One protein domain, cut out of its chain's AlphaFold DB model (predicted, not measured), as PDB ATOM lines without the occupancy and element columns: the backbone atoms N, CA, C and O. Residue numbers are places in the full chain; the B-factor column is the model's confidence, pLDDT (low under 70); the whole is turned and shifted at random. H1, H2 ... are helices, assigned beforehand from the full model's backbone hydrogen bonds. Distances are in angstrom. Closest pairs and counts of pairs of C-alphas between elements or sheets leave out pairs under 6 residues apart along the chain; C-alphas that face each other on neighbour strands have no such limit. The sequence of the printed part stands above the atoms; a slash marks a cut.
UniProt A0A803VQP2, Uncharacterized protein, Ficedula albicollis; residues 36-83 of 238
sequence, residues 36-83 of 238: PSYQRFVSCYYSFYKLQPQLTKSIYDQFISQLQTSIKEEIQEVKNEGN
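This is residues 36 to 83 of the 238 residues of an uncharacterized protein of Ficedula albicollis (UniProt A0A803VQP2). One long helix, H3, makes the length; the short helices H1 and H2 form a small hook at its first end, and residues 65 to 83 stick out free. The printed part has 48 residues with three named helices, H1, H2, H3 in chain order, and is all helix. It is extended, with a radius of gyration of the C-alphas of 15.2 A and spans of 49 by 16 by 10 A.

Find C-alpha 53 at (10.476, -16.835, 14.770); from there H3, residues 53 to 81, runs 41.6 A to C-alpha 81 at (40.936, -22.329, -13.092). H2 is residues 46 to 51, 9.0 A; H1 is residues 38 to 44, 10.1 A, beginning at (19.340, -10.596, 10.931).

Look at residues 56 to 60 of H3, which alone touch H1; the closest C-alphas, of Tyr 38 and Tyr 60, are 7.1 A apart. These helices run opposite ways at a steep tilt of 67 degrees. H2 is close to H3 but not clearly touching, the closest C-alphas, of Tyr 49 and Thr 56, being 5.7 A apart. Every O i to N i+4 pair is within hydrogen-bond range in H1 and H3, and 1 of 2 in H2.

The farthest C-alphas, of Leu 51 and Asn 83, are 49.2 A apart. The printed part has no cut, both links are tight, and residue 36 is under pLDDT 70.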
ATOM      1  N   PRO A  36      25.020  -8.922   6.104       66.31
ATOM      2  CA  PRO A  36      23.595  -9.106   6.267       66.31
ATOM      3  C   PRO A  36      23.327  -9.126   7.770       66.31
ATOM      4  O   PRO A  36      24.006  -9.807   8.540       66.31
ATOM      5  N   SER A  37      22.396  -8.285   8.198       84.88
ATOM      6  CA  SER A  37      21.982  -8.198   9.589       84.88
ATOM      7  C   SER A  37      20.651  -8.913   9.718       84.88
ATOM      8  O   SER A  37      19.692  -8.565   9.023       84.88
ATOM      9  N   TYR A  38      20.576  -9.871  10.643       87.06
ATOM     10  CA  TYR A  38      19.340 -10.596  10.931       87.06
ATOM     11  C   TYR A  38      18.185  -9.643  11.275       87.06
ATOM     12  O   TYR A  38      17.051  -9.860  10.864       87.06
ATOM     13  N   GLN A  39      18.481  -8.522  11.943       88.06
ATOM     14  CA  GLN A  39      17.486  -7.495  12.275       88.06
ATOM     15  C   GLN A  39      16.878  -6.845  11.028       88.06
ATOM     16  O   GLN A  39      15.674  -6.607  10.975       88.06
ATOM     17  N   ARG A  40      17.690  -6.606   9.990       88.25
ATOM     18  CA  ARG A  40      17.202  -6.055   8.718       88.25
ATOM     19  C   ARG A  40      16.353  -7.087   7.979       88.25
ATOM     20  O   ARG A  40      15.276  -6.747   7.506       88.25
ATOM     21  N   PHE A  41      16.781  -8.348   7.973       88.38
ATOM     22  CA  PHE A  41      16.010  -9.450   7.395       88.38
ATOM     23  C   PHE A  41      14.627  -9.591   8.053       88.38
ATOM     24  O   PHE A  41      13.606  -9.579   7.372       88.38
ATOM     25  N   VAL A  42      14.574  -9.615   9.386       90.25
ATOM     26  CA  VAL A  42      13.317  -9.732  10.140       90.25
ATOM     27  C   VAL A  42      12.425  -8.500   9.984       90.25
ATOM     28  O   VAL A  42      11.208  -8.649   9.900       90.25
ATOM     29  N   SER A  43      12.995  -7.292   9.890       89.00
ATOM     30  CA  SER A  43      12.203  -6.075   9.665       89.00
ATOM     31  C   SER A  43      11.417  -6.099   8.348       89.00
ATOM     32  O   SER A  43      10.307  -5.576   8.295       89.00
ATOM     33  N   CYS A  44      11.939  -6.766   7.312       87.62
ATOM     34  CA  CYS A  44      11.270  -6.915   6.016       87.62
ATOM     35  C   CYS A  44      10.232  -8.049   5.998       87.62
ATOM     36  O   CYS A  44       9.296  -8.003   5.205       87.62
ATOM     37  N   TYR A  45      10.359  -9.036   6.891       86.50
ATOM     38  CA  TYR A  45       9.476 -10.207   6.984       86.50
ATOM     39  C   TYR A  45       8.733 -10.284   8.327       86.50
ATOM     40  O   TYR A  45       8.449 -11.363   8.852       86.50
ATOM     41  N   TYR A  46       8.390  -9.124   8.889       87.75
ATOM     42  CA  TYR A  46       7.888  -8.989  10.260       87.75
ATOM     43  C   TYR A  46       6.620  -9.814  10.545       87.75
ATOM     44  O   TYR A  46       6.495 -10.416  11.613       87.75
ATOM     45  N   SER A  47       5.698  -9.900   9.581       88.62
ATOM     46  CA  SER A  47       4.461 -10.683   9.708       88.62
ATOM     47  C   SER A  47       4.722 -12.188   9.851       88.62
ATOM     48  O   SER A  47       4.038 -12.858  10.618       88.62
ATOM     49  N   PHE A  48       5.734 -12.713   9.155       83.94
ATOM     50  CA  PHE A  48       6.121 -14.125   9.205       83.94
ATOM     51  C   PHE A  48       6.940 -14.445  10.462       83.94
ATOM     52  O   PHE A  48       6.705 -15.450  11.133       83.94
ATOM     53  N   TYR A  49       7.819 -13.520  10.854       88.44
ATOM     54  CA  TYR A  49       8.593 -13.610  12.089       88.44
ATOM     55  C   TYR A  49       7.715 -13.699  13.346       88.44
ATOM     56  O   TYR A  49       8.024 -14.472  14.250       88.44
ATOM     57  N   LYS A  50       6.602 -12.951  13.397       88.75
ATOM     58  CA  LYS A  50       5.636 -13.015  14.509       88.75
ATOM     59  C   LYS A  50       4.988 -14.387  14.674       88.75
ATOM     60  O   LYS A  50       4.694 -14.777  15.799       88.75
ATOM     61  N   LEU A  51       4.733 -15.078  13.566       91.88
ATOM     62  CA  LEU A  51       4.074 -16.382  13.565       91.88
ATOM     63  C   LEU A  51       5.066 -17.494  13.913       91.88
ATOM     64  O   LEU A  51       4.762 -18.353  14.738       91.88
ATOM     65  N   GLN A  52       6.251 -17.483  13.292       89.12
ATOM     66  CA  GLN A  52       7.267 -18.524  13.462       89.12
ATOM     67  C   GLN A  52       8.688 -17.929  13.483       89.12
ATOM     68  O   GLN A  52       9.399 -17.930  12.470       89.12
ATOM     69  N   PRO A  53       9.160 -17.460  14.654       88.31
ATOM     70  CA  PRO A  53      10.476 -16.835  14.770       88.31
ATOM     71  C   PRO A  53      11.621 -17.837  14.582       88.31
ATOM     72  O   PRO A  53      12.664 -17.478  14.039       88.31
ATOM     73  N   GLN A  54      11.422 -19.100  14.981       89.50
ATOM     74  CA  GLN A  54      12.437 -20.148  14.843       89.50
ATOM     75  C   GLN A  54      12.680 -20.525  13.379       89.50
ATOM     76  O   GLN A  54      13.828 -20.607  12.954       89.50
ATOM     77  N   LEU A  55      11.608 -20.671  12.592       91.38
ATOM     78  CA  LEU A  55      11.709 -20.942  11.157       91.38
ATOM     79  C   LEU A  55      12.322 -19.754  10.403       91.38
ATOM     80  O   LEU A  55      13.169 -19.927   9.532       91.38
ATOM     81  N   THR A  56      11.945 -18.525  10.768       91.25
ATOM     82  CA  THR A  56      12.527 -17.313  10.166       91.25
ATOM     83  C   THR A  56      14.039 -17.241  10.393       91.25
ATOM     84  O   THR A  56      14.790 -16.879   9.486       91.25
ATOM     85  N   LYS A  57      14.497 -17.630  11.590       90.69
ATOM     86  CA  LYS A  57      15.920 -17.696  11.917       90.69
ATOM     87  C   LYS A  57      16.645 -18.779  11.118       90.69
ATOM     88  O   LYS A  57      17.686 -18.490  10.541       90.69
ATOM     89  N   SER A  58      16.080 -19.985  11.022       94.12
ATOM     90  CA  SER A  58      16.712 -21.074  10.267       94.12
ATOM     91  C   SER A  58      16.834 -20.759   8.775       94.12
ATOM     92  O   SER A  58      17.861 -21.058   8.177       94.12
ATOM     93  N   ILE A  59      15.825 -20.110   8.177       92.69
ATOM     94  CA  ILE A  59      15.871 -19.667   6.774       92.69
ATOM     95  C   ILE A  59      16.986 -18.640   6.568       92.69
ATOM     96  O   ILE A  59      17.729 -18.725   5.593       92.69
ATOM     97  N   TYR A  60      17.122 -17.680   7.485       91.56
ATOM     98  CA  TYR A  60      18.205 -16.705   7.425       91.56
ATOM     99  C   TYR A  60      19.577 -17.375   7.530       91.56
ATOM    100  O   TYR A  60      20.437 -17.140   6.686       91.56
ATOM    101  N   ASP A  61      19.776 -18.241   8.524       92.69
ATOM    102  CA  ASP A  61      21.050 -18.936   8.727       92.69
ATOM    103  C   ASP A  61      21.402 -19.816   7.509       92.69
ATOM    104  O   ASP A  61      22.555 -19.856   7.065       92.69
ATOM    105  N   GLN A  62      20.402 -20.453   6.893       95.19
ATOM    106  CA  GLN A  62      20.567 -21.211   5.653       95.19
ATOM    107  C   GLN A  62      20.933 -20.308   4.469       95.19
ATOM    108  O   GLN A  62      21.875 -20.607   3.742       95.19
ATOM    109  N   PHE A  63      20.238 -19.187   4.283       93.44
ATOM    110  CA  PHE A  63      20.544 -18.237   3.215       93.44
ATOM    111  C   PHE A  63      21.973 -17.691   3.330       93.44
ATOM    112  O   PHE A  63      22.710 -17.656   2.347       93.44
ATOM    113  N   ILE A  64      22.391 -17.304   4.538       93.31
ATOM    114  CA  ILE A  64      23.734 -16.764   4.773       93.31
ATOM    115  C   ILE A  64      24.807 -17.823   4.557       93.31
ATOM    116  O   ILE A  64      25.810 -17.531   3.910       93.31
ATOM    117  N   SER A  65      24.606 -19.039   5.068       93.81
ATOM    118  CA  SER A  65      25.567 -20.124   4.863       93.81
ATOM    119  C   SER A  65      25.687 -20.493   3.386       93.81
ATOM    120  O   SER A  65      26.803 -20.555   2.883       93.81
ATOM    121  N   GLN A  66      24.574 -20.633   2.663       95.50
ATOM    122  CA  GLN A  66      24.588 -20.910   1.224       95.50
ATOM    123  C   GLN A  66      25.282 -19.804   0.430       95.50
ATOM    124  O   GLN A  66      26.137 -20.098  -0.399       95.50
ATOM    125  N   LEU A  67      24.975 -18.535   0.710       94.94
ATOM    126  CA  LEU A  67      25.602 -17.410   0.019       94.94
ATOM    127  C   LEU A  67      27.112 -17.349   0.294       94.94
ATOM    128  O   LEU A  67      27.903 -17.156  -0.623       94.94
ATOM    129  N   GLN A  68      27.524 -17.519   1.551       93.88
ATOM    130  CA  GLN A  68      28.941 -17.517   1.915       93.88
ATOM    131  C   GLN A  68      29.697 -18.689   1.294       93.88
ATOM    132  O   GLN A  68      30.837 -18.507   0.872       93.88
ATOM    133  N   THR A  69      29.087 -19.872   1.266       95.94
ATOM    134  CA  THR A  69      29.673 -21.063   0.649       95.94
ATOM    135  C   THR A  69      29.786 -20.878  -0.858       95.94
ATOM    136  O   THR A  69      30.894 -20.980  -1.367       95.94
ATOM    137  N   SER A  70      28.719 -20.450  -1.535       97.00
ATOM    138  CA  SER A  70      28.727 -20.188  -2.979       97.00
ATOM    139  C   SER A  70      29.778 -19.150  -3.379       97.00
ATOM    140  O   SER A  70      30.530 -19.381  -4.314       97.00
ATOM    141  N   ILE A  71      29.916 -18.042  -2.639       96.00
ATOM    142  CA  ILE A  71      30.959 -17.041  -2.925       96.00
ATOM    143  C   ILE A  71      32.366 -17.624  -2.726       96.00
ATOM    144  O   ILE A  71      33.279 -17.312  -3.488       96.00
ATOM    145  N   LYS A  72      32.581 -18.433  -1.682       96.50
ATOM    146  CA  LYS A  72      33.888 -19.059  -1.428       96.50
ATOM    147  C   LYS A  72      34.231 -20.097  -2.489       96.50
ATOM    148  O   LYS A  72      35.386 -20.150  -2.894       96.50
ATOM    149  N   GLU A  73      33.254 -20.901  -2.890       96.94
ATOM    150  CA  GLU A  73      33.382 -21.895  -3.952       96.94
ATOM    151  C   GLU A  73      33.708 -21.205  -5.274       96.94
ATOM    152  O   GLU A  73      34.746 -21.510  -5.840       96.94
ATOM    153  N   GLU A  74      32.964 -20.167  -5.661       96.81
ATOM    154  CA  GLU A  74      33.235 -19.370  -6.866       96.81
ATOM    155  C   GLU A  74      34.660 -18.788  -6.867       96.81
ATOM    156  O   GLU A  74      35.405 -18.900  -7.837       96.81
ATOM    157  N   ILE A  75      35.095 -18.187  -5.750       95.75
ATOM    158  CA  ILE A  75      36.462 -17.650  -5.637       95.75
ATOM    159  C   ILE A  75      37.498 -18.774  -5.732       95.75
ATOM    160  O   ILE A  75      38.563 -18.585  -6.323       95.75
ATOM    161  N   GLN A  76      37.225 -19.928  -5.124       95.69
ATOM    162  CA  GLN A  76      38.120 -21.076  -5.171       95.69
ATOM    163  C   GLN A  76      38.185 -21.669  -6.584       95.69
ATOM    164  O   GLN A  76      39.274 -22.036  -7.016       95.69
ATOM    165  N   GLU A  77      37.072 -21.709  -7.310       96.56
ATOM    166  CA  GLU A  77      36.996 -22.114  -8.713       96.56
ATOM    167  C   GLU A  77      37.821 -21.172  -9.584       96.56
ATOM    168  O   GLU A  77      38.774 -21.629 -10.206       96.56
ATOM    169  N   VAL A  78      37.600 -19.855  -9.508       96.50
ATOM    170  CA  VAL A  78      38.409 -18.856 -10.234       96.50
ATOM    171  C   VAL A  78      39.901 -18.984  -9.906       96.50
ATOM    172  O   VAL A  78      40.760 -18.868 -10.785       96.50
ATOM    173  N   LYS A  79      40.239 -19.243  -8.636       95.94
ATOM    174  CA  LYS A  79      41.626 -19.440  -8.200       95.94
ATOM    175  C   LYS A  79      42.247 -20.702  -8.805       95.94
ATOM    176  O   LYS A  79      43.407 -20.653  -9.215       95.94
ATOM    177  N   ASN A  80      41.487 -21.792  -8.869       95.00
ATOM    178  CA  ASN A  80      41.925 -23.072  -9.420       95.00
ATOM    179  C   ASN A  80      42.010 -23.028 -10.955       95.00
ATOM    180  O   ASN A  80      43.023 -23.435 -11.515       95.00
ATOM    181  N   GLU A  81      40.987 -22.499 -11.632       94.69
ATOM    182  CA  GLU A  81      40.936 -22.329 -13.092       94.69
ATOM    183  C   GLU A  81      42.081 -21.453 -13.597       94.69
ATOM    184  O   GLU A  81      42.754 -21.787 -14.571       94.69
ATOM    185  N   GLY A  82      42.333 -20.340 -12.904       92.00
ATOM    186  CA  GLY A  82      43.428 -19.431 -13.222       92.00
ATOM    187  C   GLY A  82      44.801 -19.911 -12.753       92.00
ATOM    188  O   GLY A  82      45.777 -19.192 -12.971       92.00
ATOM    189  N   ASN A  83      44.890 -21.065 -12.077       94.75
ATOM    190  CA  ASN A  83      46.101 -21.558 -11.412       94.75
ATOM    191  C   ASN A  83      46.828 -20.447 -10.620       94.75
ATOM    192  O   ASN A  83      48.052 -20.277 -10.676       94.75
TER     193      ASN A  83